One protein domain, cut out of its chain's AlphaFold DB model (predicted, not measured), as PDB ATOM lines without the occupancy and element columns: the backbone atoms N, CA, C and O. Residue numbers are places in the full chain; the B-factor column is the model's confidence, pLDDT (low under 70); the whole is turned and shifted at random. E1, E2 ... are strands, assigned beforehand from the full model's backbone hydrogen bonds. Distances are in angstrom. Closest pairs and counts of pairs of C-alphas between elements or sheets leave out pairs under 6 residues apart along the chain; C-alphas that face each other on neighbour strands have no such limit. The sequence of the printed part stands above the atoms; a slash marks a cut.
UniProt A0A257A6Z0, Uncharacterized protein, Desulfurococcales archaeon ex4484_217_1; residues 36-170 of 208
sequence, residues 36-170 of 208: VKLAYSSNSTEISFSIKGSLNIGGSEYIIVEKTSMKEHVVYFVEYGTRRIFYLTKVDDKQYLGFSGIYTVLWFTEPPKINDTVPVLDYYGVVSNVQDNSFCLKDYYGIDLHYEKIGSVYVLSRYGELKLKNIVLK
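Overview. This is residues 36 to 170 of the 208 residues of an uncharacterized protein of Desulfurococcales archaeon ex4484_217_1 (UniProt A0A257A6Z0). One long antiparallel sheet of twelve strands curls round like part of a barrel and folds into two leaves, only partly face to face, with E2 as the hinge; its edge strands E6 and E7 come near each other at Tyr 103 and Val 120. Residues 104 to 108 of the link from E6 to E7 pass between the leaves, and the hairpin of E5 and E6 reaches away from the body to one end of the longest axis. The printed part has 135 residues with no named helix and twelve named strands, E1 to E12 in order along the chain; the class is all strand. Across the sheet the order is E6, E5, E4, E3, E2, E1, E12, E11, E10, E9, E8, E7. The whole is compact, with a radius of gyration of the C-alphas of 15.1 A and spans of 47 by 33 by 30 A.

Along the chain. Find C-alpha 36 at (48.441, 26.278, -32.343); from there E1 runs through residues 36 to 42, 21.0 A. E2, residues 45 to 57, is the longest strand by residues, 34.5 A from first to last C-alpha, and bends by 56 degrees at residue 53. E3 is residues 60 to 69, 28.2 A, and E4 residues 72 to 79, 22.2 A. E5, residues 84 to 91, 20.7 A, bends by 51 degrees at residue 88; E6, residues 94 to 103, 24.5 A, bends by 51 degrees at residue 100 and ends at C-alpha 103 at (30.366, 30.660, -36.720). After the long link come E7, residues 117 to 120, 9.2 A, and E8, residues 123 to 131, 23.8 A, which bends by 58 degrees at residue 128. E9 is residues 134 to 139, 16.3 A, E10 residues 144 to 150, 19.3 A, and E11 residues 153 to 159, 17.0 A. E12, residues 162 to 169, 19.9 A, ends at C-alpha 169 at (50.506, 21.059, -33.825).

Arrangement. The sheet is strongly twisted and is a folded sheet, bent back on itself: E6, E5, E4 and E3 face E1, E12, E11, E10, E9, E8 and E7, with 16 pairs of C-alphas within 11 A. Start at E1 and follow a meander, each strand the antiparallel neighbour of the one before, through E6. Look for backbone pairs within hydrogen-bond range at N 40 and O 47 between E1 and E2, 2.8 A, at N 50 and O 66 between E2 and E3, 2.8 A, and at N 67 and O 74 between E3 and E4, 2.8 A. E4 and E5 have N 86 and O 77 at 2.8 A, and the hairpin of E5 and E6 has N 89 and O 96 at 2.8 A. A second meander runs from E7 through E12. Its pairs within range include N 125 and O 118 of E8 and E7, 2.8 A, N 136 and O 129 of E9 and E8, 2.9 A, N 145 and O 137 of E10 and E9, 2.8 A, and N 155 and O 148 of E11 and E10, 2.8 A. E12 pairs in a staggered way, with E11 over residues 162 to 163 and with E1 over 163 to 168; look at N 162 and O 159, 3.0 A, and at N 39 and O 166, 2.9 A. E12 and E1 are antiparallel at 159 degrees. The closest C-alphas of the edge strands E6 and E7 are those of Tyr 103 and Val 120, 5.0 A apart. E3 and E11 are apart, and so are E5 and E8.

Size, cuts and confidence. The two C-alphas farthest apart are those of Asp 92 and Gln 131, 48.9 A, while the first and last printed C-alphas, of Val 36 and Lys 170, are 5.4 A apart. The link from E6 to E7, residues 104 to 116, is long, and the other ten links are tight. In it, residues 107 to 108 make a short antiparallel pairing with residues 154 to 155 of E11. The printed part has no cut; its mean pLDDT is 92.6, and no printed residue is under 70.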
ATOM      1  N   VAL A  36      48.191  24.882 -32.724       90.69
ATOM      2  CA  VAL A  36      48.441  26.278 -32.343       90.69
ATOM      3  C   VAL A  36      48.414  27.223 -33.540       90.69
ATOM      4  O   VAL A  36      48.261  28.429 -33.355       90.69
ATOM      5  N   LYS A  37      48.537  26.709 -34.771       93.12
ATOM      6  CA  LYS A  37      48.451  27.525 -35.986       93.12
ATOM      7  C   LYS A  37      47.919  26.732 -37.173       93.12
ATOM      8  O   LYS A  37      48.362  25.610 -37.403       93.12
ATOM      9  N   LEU A  38      47.047  27.363 -37.954       96.19
ATOM     10  CA  LEU A  38      46.593  26.910 -39.270       96.19
ATOM     11  C   LEU A  38      46.926  27.989 -40.299       96.19
ATOM     12  O   LEU A  38      46.568  29.149 -40.105       96.19
ATOM     13  N   ALA A  39      47.617  27.637 -41.379       95.25
ATOM     14  CA  ALA A  39      47.928  28.558 -42.467       95.25
ATOM     15  C   ALA A  39      47.356  28.040 -43.780       95.25
ATOM     16  O   ALA A  39      47.588  26.893 -44.164       95.25
ATOM     17  N   TYR A  40      46.647  28.918 -44.472       95.44
ATOM     18  CA  TYR A  40      45.940  28.632 -45.699       95.44
ATOM     19  C   TYR A  40      46.435  29.533 -46.818       95.44
ATOM     20  O   TYR A  40      46.719  30.712 -46.595       95.44
ATOM     21  N   SER A  41      46.501  28.994 -48.030       93.25
ATOM     22  CA  SER A  41      46.933  29.761 -49.193       93.25
ATOM     23  C   SER A  41      46.218  29.354 -50.473       93.25
ATOM     24  O   SER A  41      45.898  28.181 -50.666       93.25
ATOM     25  N   SER A  42      46.047  30.319 -51.371       92.12
ATOM     26  CA  SER A  42      45.635  30.126 -52.765       92.12
ATOM     27  C   SER A  42      46.311  31.192 -53.613       92.12
ATOM     28  O   SER A  42      46.098  32.356 -53.306       92.12
ATOM     29  N   ASN A  43      47.075  30.825 -54.650       83.62
ATOM     30  CA  ASN A  43      47.751  31.671 -55.658       83.62
ATOM     31  C   ASN A  43      48.278  33.060 -55.210       83.62
ATOM     32  O   ASN A  43      49.484  33.275 -55.214       83.62
ATOM     33  N   SER A  44      47.406  34.003 -54.848       77.75
ATOM     34  CA  SER A  44      47.699  35.383 -54.428       77.75
ATOM     35  C   SER A  44      47.359  35.729 -52.967       77.75
ATOM     36  O   SER A  44      47.595  36.855 -52.539       77.75
ATOM     37  N   THR A  45      46.777  34.809 -52.197       85.75
ATOM     38  CA  THR A  45      46.256  35.060 -50.845       85.75
ATOM     39  C   THR A  45      46.846  34.071 -49.852       85.75
ATOM     40  O   THR A  45      46.808  32.863 -50.078       85.75
ATOM     41  N   GLU A  46      47.348  34.587 -48.730       91.31
ATOM     42  CA  GLU A  46      47.740  33.803 -47.561       91.31
ATOM     43  C   GLU A  46      47.011  34.338 -46.326       91.31
ATOM     44  O   GLU A  46      46.967  35.548 -46.079       91.31
ATOM     45  N   ILE A  47      46.407  33.426 -45.569       94.38
ATOM     46  CA  ILE A  47      45.696  33.725 -44.328       94.38
ATOM     47  C   ILE A  47      46.151  32.716 -43.287       94.38
ATOM     48  O   ILE A  47      46.180  31.513 -43.540       94.38
ATOM     49  N   SER A  48      46.482  33.192 -42.094       95.50
ATOM     50  CA  SER A  48      46.831  32.324 -40.976       95.50
ATOM     51  C   SER A  48      45.982  32.616 -39.753       95.50
ATOM     52  O   SER A  48      45.584  33.752 -39.504       95.50
ATOM     53  N   PHE A  49      45.711  31.565 -38.994       96.44
ATOM     54  CA  PHE A  49      44.953  31.589 -37.758       96.44
ATOM     55  C   PHE A  49      45.842  31.014 -36.668       96.44
ATOM     56  O   PHE A  49      46.260  29.860 -36.757       96.44
ATOM     57  N   SER A  50      46.163  31.825 -35.666       93.31
ATOM     58  CA  SER A  50      47.000  31.429 -34.536       93.31
ATOM     59  C   SER A  50      46.154  31.351 -33.274       93.31
ATOM     60  O   SER A  50      45.456  32.303 -32.929       93.31
ATOM     61  N   ILE A  51      46.232  30.224 -32.577       92.81
ATOM     62  CA  ILE A  51      45.560  30.009 -31.302       92.81
ATOM     63  C   ILE A  51      46.450  30.578 -30.198       92.81
ATOM     64  O   ILE A  51      47.576  30.117 -30.006       92.81
ATOM     65  N   LYS A  52      45.968  31.601 -29.489       86.88
ATOM     66  CA  LYS A  52      46.749  32.309 -28.457       86.88
ATOM     67  C   LYS A  52      46.536  31.754 -27.052       86.88
ATOM     68  O   LYS A  52      47.398  31.925 -26.198       86.88
ATOM     69  N   GLY A  53      45.412  31.086 -26.821       84.69
ATOM     70  CA  GLY A  53      45.033  30.550 -25.519       84.69
ATOM     71  C   GLY A  53      43.542  30.243 -25.462       84.69
ATOM     72  O   GLY A  53      42.853  30.298 -26.486       84.69
ATOM     73  N   SER A  54      43.055  29.923 -24.270       87.69
ATOM     74  CA  SER A  54      41.630  29.795 -23.972       87.69
ATOM     75  C   SER A  54      41.280  30.556 -22.693       87.69
ATOM     76  O   SER A  54      42.157  30.886 -21.896       87.69
ATOM     77  N   LEU A  55      40.003  30.889 -22.538       85.56
ATOM     78  CA  LEU A  55      39.425  31.551 -21.372       85.56
ATOM     79  C   LEU A  55      38.155  30.808 -20.976       85.56
ATOM     80  O   LEU A  55      37.368  30.441 -21.846       85.56
ATOM     81  N   ASN A  56      37.917  30.644 -19.678       85.81
ATOM     82  CA  ASN A  56      36.650  30.127 -19.175       85.81
ATOM     83  C   ASN A  56      35.810  31.280 -18.612       85.81
ATOM     84  O   ASN A  56      36.246  31.979 -17.697       85.81
ATOM     85  N   ILE A  57      34.625  31.508 -19.177       80.69
ATOM     86  CA  ILE A  57      33.712  32.579 -18.760       80.69
ATOM     87  C   ILE A  57      32.317  31.977 -18.630       80.69
ATOM     88  O   ILE A  57      31.771  31.445 -19.593       80.69
ATOM     89  N   GLY A  58      31.731  32.056 -17.434       78.12
ATOM     90  CA  GLY A  58      30.363  31.582 -17.204       78.12
ATOM     91  C   GLY A  58      30.155  30.083 -17.464       78.12
ATOM     92  O   GLY A  58      29.040  29.682 -17.775       78.12
ATOM     93  N   GLY A  59      31.209  29.264 -17.364       81.94
ATOM     94  CA  GLY A  59      31.155  27.824 -17.637       81.94
ATOM     95  C   GLY A  59      31.393  27.441 -19.101       81.94
ATOM     96  O   GLY A  59      31.550  26.255 -19.383       81.94
ATOM     97  N   SER A  60      31.482  28.414 -20.012       86.62
ATOM     98  CA  SER A  60      31.867  28.196 -21.410       86.62
ATOM     99  C   SER A  60      33.365  28.423 -21.612       86.62
ATOM    100  O   SER A  60      33.949  29.367 -21.075       86.62
ATOM    101  N   GLU A  61      33.987  27.575 -22.432       91.00
ATOM    102  CA  GLU A  61      35.378  27.733 -22.860       91.00
ATOM    103  C   GLU A  61      35.457  28.475 -24.202       91.00
ATOM    104  O   GLU A  61      34.876  28.055 -25.206       91.00
ATOM    105  N   TYR A  62      36.215  29.569 -24.225       91.62
ATOM    106  CA  TYR A  62      36.445  30.425 -25.382       91.62
ATOM    107  C   TYR A  62      37.898  30.328 -25.833       91.62
ATOM    108  O   TYR A  62      38.816  30.602 -25.069       91.62
ATOM    109  N   ILE A  63      38.114  29.995 -27.098       94.19
ATOM    110  CA  ILE A  63      39.424  29.944 -27.740       94.19
ATOM    111  C   ILE A  63      39.764  31.320 -28.302       94.19
ATOM    112  O   ILE A  63      38.998  31.879 -29.084       94.19
ATOM    113  N   ILE A  64      40.928  31.856 -27.947       93.25
ATOM    114  CA  ILE A  64      41.422  33.122 -28.490       93.25
ATOM    115  C   ILE A  64      42.109  32.838 -29.824       93.25
ATOM    116  O   ILE A  64      43.134  32.146 -29.871       93.25
ATOM    117  N   VAL A  65      41.562  33.391 -30.904       95.12
ATOM    118  CA  VAL A  65      42.059  33.201 -32.267       95.12
ATOM    119  C   VAL A  65      42.509  34.537 -32.837       95.12
ATOM    120  O   VAL A  65      41.760  35.510 -32.875       95.12
ATOM    121  N   GLU A  66      43.743  34.572 -33.321       94.44
ATOM    122  CA  GLU A  66      44.286  35.689 -34.087       94.44
ATOM    123  C   GLU A  66      44.321  35.313 -35.569       94.44
ATOM    124  O   GLU A  66      45.052  34.403 -35.970       94.44
ATOM    125  N   LYS A  67      43.547  36.023 -36.388       95.12
ATOM    126  CA  LYS A  67      43.606  35.952 -37.848       95.12
ATOM    127  C   LYS A  67      44.596  36.992 -38.356       95.12
ATOM    128  O   LYS A  67      44.452  38.177 -38.076       95.12
ATOM    129  N   THR A  68      45.549  36.542 -39.158       93.94
ATOM    130  CA  THR A  68      46.508  37.382 -39.874       93.94
ATOM    131  C   THR A  68      46.338  37.170 -41.373       93.94
ATOM    132  O   THR A  68      46.410  36.041 -41.858       93.94
ATOM    133  N   SER A  69      46.128  38.259 -42.103       89.19
ATOM    134  CA  SER A  69      46.124  38.314 -43.568       89.19
ATOM    135  C   SER A  69      47.004  39.477 -44.035       89.19
ATOM    136  O   SER A  69      47.379  40.317 -43.223       89.19
ATOM    137  N   MET A  70      47.306  39.573 -45.334       81.50
ATOM    138  CA  MET A  70      48.186  40.630 -45.869       81.50
ATOM    139  C   MET A  70      47.773  42.068 -45.504       81.50
ATOM    140  O   MET A  70      48.614  42.960 -45.536       81.50
ATOM    141  N   LYS A  71      46.493  42.313 -45.205       79.31
ATOM    142  CA  LYS A  71      45.951  43.662 -44.973       79.31
ATOM    143  C   LYS A  71      45.457  43.895 -43.550       79.31
ATOM    144  O   LYS A  71      45.117  45.025 -43.218       79.31
ATOM    145  N   GLU A  72      45.353  42.849 -42.736       86.00
ATOM    146  CA  GLU A  72      44.582  42.927 -41.500       86.00
ATOM    147  C   GLU A  72      45.025  41.884 -40.474       86.00
ATOM    148  O   GLU A  72      45.261  40.715 -40.810       86.00
ATOM    149  N   HIS A  73      45.053  42.322 -39.218       88.94
ATOM    150  CA  HIS A  73      45.201  41.487 -38.037       88.94
ATOM    151  C   HIS A  73      43.966  41.663 -37.156       88.94
ATOM    152  O   HIS A  73      43.662  42.777 -36.733       88.94
ATOM    153  N   VAL A  74      43.260  40.569 -36.877       93.56
ATOM    154  CA  VAL A  74      42.029  40.582 -36.077       93.56
ATOM    155  C   VAL A  74      42.109  39.510 -35.005       93.56
ATOM    156  O   VAL A  74      42.384  38.348 -35.306       93.56
ATOM    157  N   VAL A  75      41.817  39.889 -33.764       93.75
ATOM    158  CA  VAL A  75      41.669  38.957 -32.643       93.75
ATOM    159  C   VAL A  75      40.188  38.792 -32.328       93.75
ATOM    160  O   VAL A  75      39.460  39.775 -32.201       93.75
ATOM    161  N   TYR A  76      39.748  37.546 -32.201       94.75
ATOM    162  CA  TYR A  76      38.387  37.196 -31.813       94.75
ATOM    163  C   TYR A  76      38.375  35.951 -30.928       94.75
ATOM    164  O   TYR A  76      39.372  35.239 -30.792       94.75
ATOM    165  N   PHE A  77      37.229  35.701 -30.308       95.06
ATOM    166  CA  PHE A  77      37.020  34.602 -29.377       95.06
ATOM    167  C   PHE A  77      36.060  33.603 -30.007       95.06
ATOM    168  O   PHE A  77      35.058  34.000 -30.592       95.06
ATOM    169  N   VAL A  78      36.349  32.312 -29.903       96.62
ATOM    170  CA  VAL A  78      35.493  31.252 -30.437       96.62
ATOM    171  C   VAL A  78      35.045  30.359 -29.300       96.62
ATOM    172  O   VAL A  78      35.878  29.722 -28.668       96.62
ATOM    173  N   GLU A  79      33.745  30.278 -29.041       95.00
ATOM    174  CA  GLU A  79      33.226  29.315 -28.066       95.00
ATOM    175  C   GLU A  79      33.481  27.887 -28.576       95.00
ATOM    176  O   GLU A  79      33.045  27.525 -29.671       95.00
ATOM    177  N   TYR A  80      34.214  27.082 -27.801       91.88
ATOM    178  CA  TYR A  80      34.788  25.813 -28.258       91.88
ATOM    179  C   TYR A  80      33.729  24.816 -28.749       91.88
ATOM    180  O   TYR A  80      33.879  24.252 -29.832       91.88
ATOM    181  N   GLY A  81      32.643  24.640 -27.986       87.88
ATOM    182  CA  GLY A  81      31.595  23.665 -28.307       87.88
ATOM    183  C   GLY A  81      30.647  24.115 -29.422       87.88
ATOM    184  O   GLY A  81      30.300  23.330 -30.300       87.88
ATOM    185  N   THR A  82      30.230  25.384 -29.419       92.94
ATOM    186  CA  THR A  82      29.213  25.887 -30.364       92.94
ATOM    187  C   THR A  82      29.805  26.486 -31.634       92.94
ATOM    188  O   THR A  82      29.067  26.709 -32.593       92.94
ATOM    189  N   ARG A  83      31.118  26.760 -31.647       95.56
ATOM    190  CA  ARG A  83      31.859  27.407 -32.743       95.56
ATOM    191  C   ARG A  83      31.460  28.863 -33.002       95.56
ATOM    192  O   ARG A  83      31.858  29.426 -34.019       95.56
ATOM    193  N   ARG A  84      30.704  29.502 -32.107       96.81
ATOM    194  CA  ARG A  84      30.299  30.912 -32.230       96.81
ATOM    195  C   ARG A  84      31.491  31.854 -32.083       96.81
ATOM    196  O   ARG A  84      32.288  31.688 -31.163       96.81
ATOM    197  N   ILE A  85      31.581  32.855 -32.955       97.56
ATOM    198  CA  ILE A  85      32.602  33.904 -32.912       97.56
ATOM    199  C   ILE A  85      32.083  35.098 -32.106       97.56
ATOM    200  O   ILE A  85      30.971  35.578 -32.310       97.56
ATOM    201  N   PHE A  86      32.917  35.612 -31.214       96.38
ATOM    202  CA  PHE A  86      32.652  36.783 -30.396       96.38
ATOM    203  C   PHE A  86      33.769  37.809 -30.559       96.38
ATOM    204  O   PHE A  86      34.946  37.456 -30.678       96.38
ATOM    205  N   TYR A  87      33.397  39.082 -30.496       93.69
ATOM    206  CA  TYR A  87      34.334  40.198 -30.440       93.69
ATOM    207  C   TYR A  87      34.259  40.883 -29.084       93.69
ATOM    208  O   TYR A  87      33.202  40.938 -28.452       93.69
ATOM    209  N   LEU A  88      35.394  41.427 -28.652       91.44
ATOM    210  CA  LEU A  88      35.430  42.281 -27.479       91.44
ATOM    211  C   LEU A  88      34.718  43.594 -27.810       91.44
ATOM    212  O   LEU A  88      35.129  44.316 -28.716       91.44
ATOM    213  N   THR A  89      33.663  43.902 -27.067       88.88
ATOM    214  CA  THR A  89      32.958  45.181 -27.134       88.88
ATOM    215  C   THR A  89      33.072  45.908 -25.802       88.88
ATOM    216  O   THR A  89      33.205  45.277 -24.749       88.88
ATOM    217  N   LYS A  90      33.046  47.240 -25.838       89.38
ATOM    218  CA  LYS A  90      33.131  48.093 -24.652       89.38
ATOM    219  C   LYS A  90      31.855  48.920 -24.541       89.38
ATOM    220  O   LYS A  90      31.542  49.684 -25.448       89.38
ATOM    221  N   VAL A  91      31.145  48.772 -23.425       89.62
ATOM    222  CA  VAL A  91      29.931  49.533 -23.095       89.62
ATOM    223  C   VAL A  91      30.054  49.988 -21.643       89.62
ATOM    224  O   VAL A  91      30.328  49.162 -20.774       89.62
ATOM    225  N   ASP A  92      29.907  51.288 -21.387       87.25
ATOM    226  CA  ASP A  92      29.963  51.892 -20.043       87.25
ATOM    227  C   ASP A  92      31.187  51.456 -19.216       87.25
ATOM    228  O   ASP A  92      31.075  50.956 -18.097       87.25
ATOM    229  N   ASP A  93      32.376  51.567 -19.817       88.50
ATOM    230  CA  ASP A  93      33.667  51.161 -19.238       88.50
ATOM    231  C   ASP A  93      33.819  49.687 -18.836       88.50
ATOM    232  O   ASP A  93      34.857  49.283 -18.310       88.50
ATOM    233  N   LYS A  94      32.850  48.846 -19.200       87.31
ATOM    234  CA  LYS A  94      32.906  47.395 -19.043       87.31
ATOM    235  C   LYS A  94      33.150  46.720 -20.386       87.31
ATOM    236  O   LYS A  94      32.706  47.189 -21.434       87.31
ATOM    237  N   GLN A  95      33.885  45.614 -20.347       86.31
ATOM    238  CA  GLN A  95      34.164  44.791 -21.518       86.31
ATOM    239  C   GLN A  95      33.218  43.595 -21.557       86.31
ATOM    240  O   GLN A  95      33.004  42.937 -20.540       86.31
ATOM    241  N   TYR A  96      32.690  43.300 -22.740       87.44
ATOM    242  CA  TYR A  96      31.794  42.176 -22.982       87.44
ATOM    243  C   TYR A  96      32.223  41.418 -24.234       87.44
ATOM    244  O   TYR A  96      32.829  41.984 -25.143       87.44
ATOM    245  N   LEU A  97      31.870  40.137 -24.299       90.69
ATOM    246  CA  LEU A  97      31.960  39.353 -25.524       90.69
ATOM    247  C   LEU A  97      30.626  39.448 -26.265       90.69
ATOM    248  O   LEU A  97      29.631  38.857 -25.851       90.69
ATOM    249  N   GLY A  98      30.604  40.218 -27.351       91.94
ATOM    250  CA  GLY A  98      29.442  40.334 -28.228       91.94
ATOM    251  C   GLY A  98      29.465  39.240 -29.288       91.94
ATOM    252  O   GLY A  98      30.454  39.117 -30.012       91.94
ATOM    253  N   PHE A  99      28.393  38.447 -29.386       94.31
ATOM    254  CA  PHE A  99      28.260  37.451 -30.450       94.31
ATOM    255  C   PHE A  99      28.181  38.159 -31.806       94.31
ATOM    256  O   PHE A  99      27.377  39.070 -31.983       94.31
ATOM    257  N   SER A 100      29.008  37.738 -32.761       94.62
ATOM    258  CA  SER A 100      29.094  38.385 -34.071       94.62
ATOM    259  C   SER A 100      27.986  37.982 -35.044       94.62
ATOM    260  O   SER A 100      27.883  38.573 -36.113       94.62
ATOM    261  N   GLY A 101      27.198  36.952 -34.717       94.62
ATOM    262  CA  GLY A 101      26.317  36.290 -35.681       94.62
ATOM    263  C   GLY A 101      27.035  35.273 -36.573       94.62
ATOM    264  O   GLY A 101      26.387  34.638 -37.395       94.62
ATOM    265  N   ILE A 102      28.351  35.090 -36.404       96.31
ATOM    266  CA  ILE A 102      29.192  34.270 -37.282       96.31
ATOM    267  C   ILE A 102      29.714  33.045 -36.523       96.31
ATOM    268  O   ILE A 102      30.084  33.124 -35.349       96.31
ATOM    269  N   TYR A 103      29.793  31.910 -37.207       97.00
ATOM    270  CA  TYR A 103      30.366  30.660 -36.720       97.00
ATOM    271  C   TYR A 103      31.696  30.368 -37.415       97.00
ATOM    272  O   TYR A 103      31.845  30.576 -38.622       97.00
ATOM    273  N   THR A 104      32.676  29.858 -36.665       95.75
ATOM    274  CA  THR A 104      33.969  29.485 -37.239       95.75
ATOM    275  C   THR A 104      33.824  28.325 -38.216       95.75
ATOM    276  O   THR A 104      33.075  27.370 -37.994       95.75
ATOM    277  N   VAL A 105      34.602  28.405 -39.290       95.69
ATOM    278  CA  VAL A 105      34.757  27.340 -40.283       95.69
ATOM    279  C   VAL A 105      35.958  26.450 -39.995       95.69
ATOM    280  O   VAL A 105      36.138  25.456 -40.679       95.69
ATOM    281  N   LEU A 106      36.811  26.820 -39.036       96.12
ATOM    282  CA  LEU A 106      38.158  26.263 -38.907       96.12
ATOM    283  C   LEU A 106      38.181  24.822 -38.391       96.12
ATOM    284  O   LEU A 106      39.070  24.063 -38.776       96.12
ATOM    285  N   TRP A 107      37.246  24.450 -37.514       95.81
ATOM    286  CA  TRP A 107      37.179  23.105 -36.950       95.81
ATOM    287  C   TRP A 107      35.764  22.692 -36.536       95.81
ATOM    288  O   TRP A 107      34.898  23.535 -36.308       95.81
ATOM    289  N   PHE A 108      35.581  21.383 -36.369       95.88
ATOM    290  CA  PHE A 108      34.453  20.724 -35.714       95.88
ATOM    291  C   PHE A 108      34.980  19.733 -34.673       95.88
ATOM    292  O   PHE A 108      35.982  19.062 -34.908       95.88
ATOM    293  N   THR A 109      34.329  19.634 -33.515       92.62
ATOM    294  CA  THR A 109      34.708  18.667 -32.467       92.62
ATOM    295  C   THR A 109      34.238  17.252 -32.789       92.62
ATOM    296  O   THR A 109      34.898  16.288 -32.429       92.62
ATOM    297  N   GLU A 110      33.130  17.133 -33.514       91.38
ATOM    298  CA  GLU A 110      32.547  15.871 -33.961       91.38
ATOM    299  C   GLU A 110      32.087  16.016 -35.415       91.38
ATOM    300  O   GLU A 110      31.707  17.122 -35.823       91.38
ATOM    301  N   PRO A 111      32.124  14.937 -36.214       92.69
ATOM    302  CA  PRO A 111      31.626  14.996 -37.573       92.69
ATOM    303  C   PRO A 111      30.088  15.063 -37.535       92.69
ATOM    304  O   PRO A 111      29.454  14.240 -36.867       92.69
ATOM    305  N   PRO A 112      29.461  16.019 -38.238       94.25
ATOM    306  CA  PRO A 112      28.012  16.022 -38.408       94.25
ATOM    307  C   PRO A 112      27.563  14.846 -39.292       94.25
ATOM    308  O   PRO A 112      28.382  14.207 -39.957       94.25
ATOM    309  N   LYS A 113      26.262  14.541 -39.317       96.19
ATOM    310  CA  LYS A 113      25.721  13.462 -40.156       96.19
ATOM    311  C   LYS A 113      25.510  13.944 -41.585       96.19
ATOM    312  O   LYS A 113      25.368  15.135 -41.855       96.19
ATOM    313  N   ILE A 114      25.462  12.996 -42.515       95.88
ATOM    314  CA  ILE A 114      25.125  13.297 -43.906       95.88
ATOM    315  C   ILE A 114      23.745  13.966 -43.987       95.88
ATOM    316  O   ILE A 114      22.812  13.548 -43.303       95.88
ATOM    317  N   ASN A 115      23.628  14.994 -44.828       95.81
ATOM    318  CA  ASN A 115      22.463  15.872 -44.979       95.81
ATOM    319  C   ASN A 115      22.127  16.765 -43.770       95.81
ATOM    320  O   ASN A 115      21.137  17.496 -43.833       95.81
ATOM    321  N   ASP A 116      22.933  16.770 -42.701       97.00
ATOM    322  CA  ASP A 116      22.739  17.734 -41.618       97.00
ATOM    323  C   ASP A 116      22.963  19.163 -42.123       97.00
ATOM    324  O   ASP A 116      23.846  19.439 -42.940       97.00
ATOM    325  N   THR A 117      22.172  20.088 -41.583       96.25
ATOM    326  CA  THR A 117      22.374  21.528 -41.751       96.25
ATOM    327  C   THR A 117      23.097  22.065 -40.524       96.25
ATOM    328  O   THR A 117      22.572  22.003 -39.413       96.25
ATOM    329  N   VAL A 118      24.305  22.590 -40.712       95.62
ATOM    330  CA  VAL A 118      25.176  23.051 -39.625       95.62
ATOM    331  C   VAL A 118      25.462  24.547 -39.738       95.62
ATOM    332  O   VAL A 118      25.681  25.033 -40.846       95.62
ATOM    333  N   PRO A 119      25.510  25.298 -38.622       95.12
ATOM    334  CA  PRO A 119      25.864  26.711 -38.663       95.12
ATOM    335  C   PRO A 119      27.351  26.873 -38.998       95.12
ATOM    336  O   PRO A 119      28.216  26.241 -38.373       95.12
ATOM    337  N   VAL A 120      27.631  27.687 -40.013       93.38
ATOM    338  CA  VAL A 120      28.953  27.929 -40.611       93.38
ATOM    339  C   VAL A 120      28.912  29.336 -41.211       93.38
ATOM    340  O   VAL A 120      27.947  29.668 -41.896       93.38
ATOM    341  N   LEU A 121      29.940  30.158 -40.961       92.31
ATOM    342  CA  LEU A 121      29.947  31.577 -41.345       92.31
ATOM    343  C   LEU A 121      28.723  32.312 -40.761       92.31
ATOM    344  O   LEU A 121      28.368  32.081 -39.608       92.31
ATOM    345  N   ASP A 122      28.123  33.217 -41.520       92.50
ATOM    346  CA  ASP A 122      26.933  34.006 -41.199       92.50
ATOM    347  C   ASP A 122      25.604  33.273 -41.482       92.50
ATOM    348  O   ASP A 122      24.536  33.801 -41.179       92.50
ATOM    349  N   TYR A 123      25.658  32.043 -42.012       93.19
ATOM    350  CA  TYR A 123      24.488  31.230 -42.363       93.19
ATOM    351  C   TYR A 123      24.656  29.766 -41.911       93.19
ATOM    352  O   TYR A 123      24.922  29.467 -40.742       93.19
ATOM    353  N   TYR A 124      24.451  28.832 -42.839       94.31
ATOM    354  CA  TYR A 124      24.516  27.396 -42.653       94.31
ATOM    355  C   TYR A 124      25.228  26.737 -43.835       94.31
ATOM    356  O   TYR A 124      25.380  27.326 -44.904       94.31
ATOM    357  N   GLY A 125      25.642  25.490 -43.647       95.69
ATOM    358  CA  GLY A 125      26.058  24.605 -44.721       95.69
ATOM    359  C   GLY A 125      25.400  23.239 -44.588       95.69
ATOM    360  O   GLY A 125      24.967  22.856 -43.501       95.69
ATOM    361  N   VAL A 126      25.318  22.520 -45.701       97.44
ATOM    362  CA  VAL A 126      24.728  21.182 -45.774       97.44
ATOM    363  C   VAL A 126      25.833  20.158 -45.968       97.44
ATOM    364  O   VAL A 126      26.661  20.278 -46.875       97.44
ATOM    365  N   VAL A 127      25.853  19.144 -45.111       97.38
ATOM    366  CA  VAL A 127      26.849  18.072 -45.153       97.38
ATOM    367  C   VAL A 127      26.551  17.146 -46.326       97.38
ATOM    368  O   VAL A 127      25.483  16.539 -46.390       97.38
ATOM    369  N   SER A 128      27.495  17.019 -47.253       94.94
ATOM    370  CA  SER A 128      27.314  16.247 -48.487       94.94
ATOM    371  C   SER A 128      27.935  14.854 -48.430       94.94
ATOM    372  O   SER A 128      27.478  13.949 -49.123       94.94
ATOM    373  N   ASN A 129      28.974  14.661 -47.614       95.19
ATOM    374  CA  ASN A 129      29.668  13.382 -47.476       95.19
ATOM    375  C   ASN A 129      30.310  13.279 -46.092       95.19
ATOM    376  O   ASN A 129      30.865  14.265 -45.617       95.19
ATOM    377  N   VAL A 130      30.267  12.096 -45.477       96.06
ATOM    378  CA  VAL A 130      30.893  11.801 -44.182       96.06
ATOM    379  C   VAL A 130      31.626  10.468 -44.282       96.06
ATOM    380  O   VAL A 130      31.049   9.460 -44.682       96.06
ATOM    381  N   GLN A 131      32.897  10.479 -43.906       94.88
ATOM    382  CA  GLN A 131      33.784   9.324 -43.800       94.88
ATOM    383  C   GLN A 131      34.403   9.306 -42.397       94.88
ATOM    384  O   GLN A 131      34.332  10.288 -41.658       94.88
ATOM    385  N   ASP A 132      35.074   8.212 -42.031       90.06
ATOM    386  CA  ASP A 132      35.643   8.053 -40.685       90.06
ATOM    387  C   ASP A 132      36.613   9.186 -40.300       90.06
ATOM    388  O   ASP A 132      36.633   9.650 -39.155       90.06
ATOM    389  N   ASN A 133      37.399   9.665 -41.269       95.69
ATOM    390  CA  ASN A 133      38.466  10.645 -41.057       95.69
ATOM    391  C   ASN A 133      38.268  11.959 -41.821       95.69
ATOM    392  O   ASN A 133      39.152  12.812 -41.789       95.69
ATOM    393  N   SER A 134      37.143  12.145 -42.504       97.31
ATOM    394  CA  SER A 134      36.876  13.373 -43.249       97.31
ATOM    395  C   SER A 134      35.392  13.583 -43.486       97.31
ATOM    396  O   SER A 134      34.593  12.651 -43.430       97.31
ATOM    397  N   PHE A 135      35.009  14.820 -43.773       98.00
ATOM    398  CA  PHE A 135      33.679  15.112 -44.285       98.00
ATOM    399  C   PHE A 135      33.709  16.345 -45.183       98.00
ATOM    400  O   PHE A 135      34.623  17.173 -45.127       98.00
ATOM    401  N   CYS A 136      32.686  16.459 -46.021       97.50
ATOM    402  CA  CYS A 136      32.465  17.607 -46.883       97.50
ATOM    403  C   CYS A 136      31.162  18.289 -46.485       97.50
ATOM    404  O   CYS A 136      30.158  17.627 -46.218       97.50
ATOM    405  N   LEU A 137      31.160  19.615 -46.517       96.62
ATOM    406  CA  LEU A 137      29.938  20.405 -46.465       96.62
ATOM    407  C   LEU A 137      29.964  21.432 -47.589       96.62
ATOM    408  O   LEU A 137      31.027  21.912 -47.979       96.62
ATOM    409  N   LYS A 138      28.789  21.772 -48.097       96.69
ATOM    410  CA  LYS A 138      28.599  22.882 -49.021       96.69
ATOM    411  C   LYS A 138      27.978  24.034 -48.248       96.69
ATOM    412  O   LYS A 138      26.956  23.833 -47.590       96.69
ATOM    413  N   ASP A 139      28.614  25.198 -48.257       95.25
ATOM    414  CA  ASP A 139      28.063  26.368 -47.574       95.25
ATOM    415  C   ASP A 139      26.825  26.922 -48.299       95.25
ATOM    416  O   ASP A 139      26.448  26.470 -49.385       95.25
ATOM    417  N   TYR A 140      26.187  27.919 -47.687       94.25
ATOM    418  CA  TYR A 140      25.030  28.611 -48.250       94.25
ATOM    419  C   TYR A 140      25.281  29.188 -49.657       94.25
ATOM    420  O   TYR A 140      24.358  29.270 -50.466       94.25
ATOM    421  N   TYR A 141      26.527  29.554 -49.974       93.88
ATOM    422  CA  TYR A 141      26.928  30.121 -51.264       93.88
ATOM    423  C   TYR A 141      27.296  29.059 -52.308       93.88
ATOM    424  O   TYR A 141      27.649  29.390 -53.440       93.88
ATOM    425  N   GLY A 142      27.199  27.777 -51.956       93.88
ATOM    426  CA  GLY A 142      27.510  26.670 -52.845       93.88
ATOM    427  C   GLY A 142      28.998  26.313 -52.917       93.88
ATOM    428  O   GLY A 142      29.370  25.515 -53.780       93.88
ATOM    429  N   ILE A 143      29.834  26.865 -52.034       95.62
ATOM    430  CA  ILE A 143      31.270  26.584 -51.963       95.62
ATOM    431  C   ILE A 143      31.494  25.305 -51.157       95.62
ATOM    432  O   ILE A 143      30.936  25.119 -50.075       95.62
ATOM    433  N   ASP A 144      32.345  24.421 -51.678       95.75
ATOM    434  CA  ASP A 144      32.715  23.189 -50.989       95.75
ATOM    435  C   ASP A 144      33.792  23.451 -49.925       95.75
ATOM    436  O   ASP A 144      34.876  23.983 -50.205       95.75
ATOM    437  N   LEU A 145      33.505  23.009 -48.706       97.50
ATOM    438  CA  LEU A 145      34.433  22.940 -47.589       97.50
ATOM    439  C   LEU A 145      34.756  21.472 -47.313       97.50
ATOM    440  O   LEU A 145      33.862  20.630 -47.209       97.50
ATOM    441  N   HIS A 146      36.042  21.174 -47.180       98.06
ATOM    442  CA  HIS A 146      36.537  19.840 -46.861       98.06
ATOM    443  C   HIS A 146      37.243  19.860 -45.511       98.06
ATOM    444  O   HIS A 146      38.064  20.743 -45.252       98.06
ATOM    445  N   TYR A 147      36.919  18.879 -44.677       98.06
ATOM    446  CA  TYR A 147      37.441  18.728 -43.329       98.06
ATOM    447  C   TYR A 147      38.144  17.388 -43.174       98.06
ATOM    448  O   TYR A 147      37.626  16.363 -43.607       98.06
ATOM    449  N   GLU A 148      39.282  17.392 -42.488       97.31
ATOM    450  CA  GLU A 148      40.082  16.205 -42.191       97.31
ATOM    451  C   GLU A 148      40.292  16.065 -40.687       97.31
ATOM    452  O   GLU A 148      40.483  17.046 -39.967       97.31
ATOM    453  N   LYS A 149      40.257  14.830 -40.197       95.38
ATOM    454  CA  LYS A 149      40.448  14.521 -38.785       95.38
ATOM    455  C   LYS A 149      41.910  14.711 -38.390       95.38
ATOM    456  O   LYS A 149      42.802  14.069 -38.936       95.38
ATOM    457  N   ILE A 150      42.145  15.558 -37.395       92.06
ATOM    458  CA  ILE A 150      43.457  15.829 -36.810       92.06
ATOM    459  C   ILE A 150      43.320  15.713 -35.294       92.06
ATOM    460  O   ILE A 150      42.706  16.556 -34.640       92.06
ATOM    461  N   GLY A 151      43.890  14.649 -34.723       88.00
ATOM    462  CA  GLY A 151      43.705  14.323 -33.310       88.00
ATOM    463  C   GLY A 151      42.231  14.062 -32.987       88.00
ATOM    464  O   GLY A 151      41.611  13.166 -33.560       88.00
ATOM    465  N   SER A 152      41.674  14.845 -32.064       87.94
ATOM    466  CA  SER A 152      40.287  14.733 -31.595       87.94
ATOM    467  C   SER A 152      39.283  15.621 -32.336       87.94
ATOM    468  O   SER A 152      38.111  15.607 -31.979       87.94
ATOM    469  N   VAL A 153      39.706  16.402 -33.334       94.31
ATOM    470  CA  VAL A 153      38.832  17.351 -34.048       94.31
ATOM    471  C   VAL A 153      38.963  17.189 -35.560       94.31
ATOM    472  O   VAL A 153      39.940  16.637 -36.057       94.31
ATOM    473  N   TYR A 154      37.992  17.699 -36.303       96.44
ATOM    474  CA  TYR A 154      38.022  17.790 -37.758       96.44
ATOM    475  C   TYR A 154      38.384  19.217 -38.148       96.44
ATOM    476  O   TYR A 154      37.683  20.153 -37.775       96.44
ATOM    477  N   VAL A 155      39.482  19.398 -38.871       97.12
ATOM    478  CA  VAL A 155      40.040  20.698 -39.253       97.12
ATOM    479  C   VAL A 155      39.760  20.956 -40.722       97.12
ATOM    480  O   VAL A 155      39.874  20.052 -41.545       97.12
ATOM    481  N   LEU A 156      39.409  22.194 -41.058       97.69
ATOM    482  CA  LEU A 156      39.232  22.615 -42.441       97.69
ATOM    483  C   LEU A 156      40.543  22.415 -43.215       97.69
ATOM    484  O   LEU A 156      41.552  23.049 -42.915       97.69
ATOM    485  N   SER A 157      40.536  21.551 -44.227       97.25
ATOM    486  CA  SER A 157      41.684  21.354 -45.115       97.25
ATOM    487  C   SER A 157      41.549  22.141 -46.418       97.25
ATOM    488  O   SER A 157      42.555  22.527 -47.020       97.25
ATOM    489  N   ARG A 158      40.318  22.464 -46.837       96.50
ATOM    490  CA  ARG A 158      40.052  23.278 -48.032       96.50
ATOM    491  C   ARG A 158      38.748  24.065 -47.921       96.50
ATOM    492  O   ARG A 158      37.737  23.501 -47.522       96.50
ATOM    493  N   TYR A 159      38.762  25.317 -48.374       94.31
ATOM    494  CA  TYR A 159      37.581  26.159 -48.582       94.31
ATOM    495  C   TYR A 159      37.634  26.791 -49.977       94.31
ATOM    496  O   TYR A 159      38.410  27.719 -50.215       94.31
ATOM    497  N   GLY A 160      36.865  26.243 -50.924       91.19
ATOM    498  CA  GLY A 160      37.003  26.590 -52.341       91.19
ATOM    499  C   GLY A 160      38.440  26.364 -52.835       91.19
ATOM    500  O   GLY A 160      38.989  25.269 -52.702       91.19
ATOM    501  N   GLU A 161      39.076  27.416 -53.352       91.25
ATOM    502  CA  GLU A 161      40.475  27.382 -53.811       91.25
ATOM    503  C   GLU A 161      41.507  27.495 -52.675       91.25
ATOM    504  O   GLU A 161      42.690  27.200 -52.870       91.25
ATOM    505  N   LEU A 162      41.084  27.918 -51.482       92.69
ATOM    506  CA  LEU A 162      41.964  28.129 -50.341       92.69
ATOM    507  C   LEU A 162      42.282  26.790 -49.665       92.69
ATOM    508  O   LEU A 162      41.395  26.134 -49.121       92.69
ATOM    509  N   LYS A 163      43.555  26.380 -49.677       96.19
ATOM    510  CA  LYS A 163      44.005  25.081 -49.146       96.19
ATOM    511  C   LYS A 163      44.868  25.255 -47.907       96.19
ATOM    512  O   LYS A 163      45.677  26.184 -47.838       96.19
ATOM    513  N   LEU A 164      44.718  24.350 -46.946       95.75
ATOM    514  CA  LEU A 164      45.577  24.265 -45.772       95.75
ATOM    515  C   LEU A 164      46.993  23.884 -46.220       95.75
ATOM    516  O   LEU A 164      47.215  22.831 -46.810       95.75
ATOM    517  N   LYS A 165      47.953  24.769 -45.958       93.62
ATOM    518  CA  LYS A 165      49.363  24.613 -46.335       93.62
ATOM    519  C   LYS A 165      50.214  24.137 -45.165       93.62
ATOM    520  O   LYS A 165      51.172  23.399 -45.362       93.62
ATOM    521  N   ASN A 166      49.912  24.616 -43.961       90.00
ATOM    522  CA  ASN A 166      50.698  24.313 -42.773       90.00
ATOM    523  C   ASN A 166      49.798  24.231 -41.539       90.00
ATOM    524  O   ASN A 166      48.967  25.112 -41.306       90.00
ATOM    525  N   ILE A 167      50.025  23.194 -40.738       92.19
ATOM    526  CA  ILE A 167      49.486  23.035 -39.398       92.19
ATOM    527  C   ILE A 167      50.647  22.944 -38.412       92.19
ATOM    528  O   ILE A 167      51.503  22.068 -38.507       92.19
ATOM    529  N   VAL A 168      50.670  23.849 -37.436       88.75
ATOM    530  CA  VAL A 168      51.588  23.736 -36.300       88.75
ATOM    531  C   VAL A 168      50.813  23.079 -35.174       88.75
ATOM    532  O   VAL A 168      49.909  23.691 -34.597       88.75
ATOM    533  N   LEU A 169      51.139  21.821 -34.894       85.88
ATOM    534  CA  LEU A 169      50.506  21.059 -33.825       85.88
ATOM    535  C   LEU A 169      50.915  21.601 -32.454       85.88
ATOM    536  O   LEU A 169      51.997  22.163 -32.263       85.88
ATOM    537  N   LYS A 170      50.017  21.452 -31.485       77.38
ATOM    538  CA  LYS A 170      50.309  21.746 -30.089       77.38
ATOM    539  C   LYS A 170      51.362  20.744 -29.624       77.38
ATOM    540  O   LYS A 170      51.198  19.543 -29.792       77.38
TER     541      LYS A 170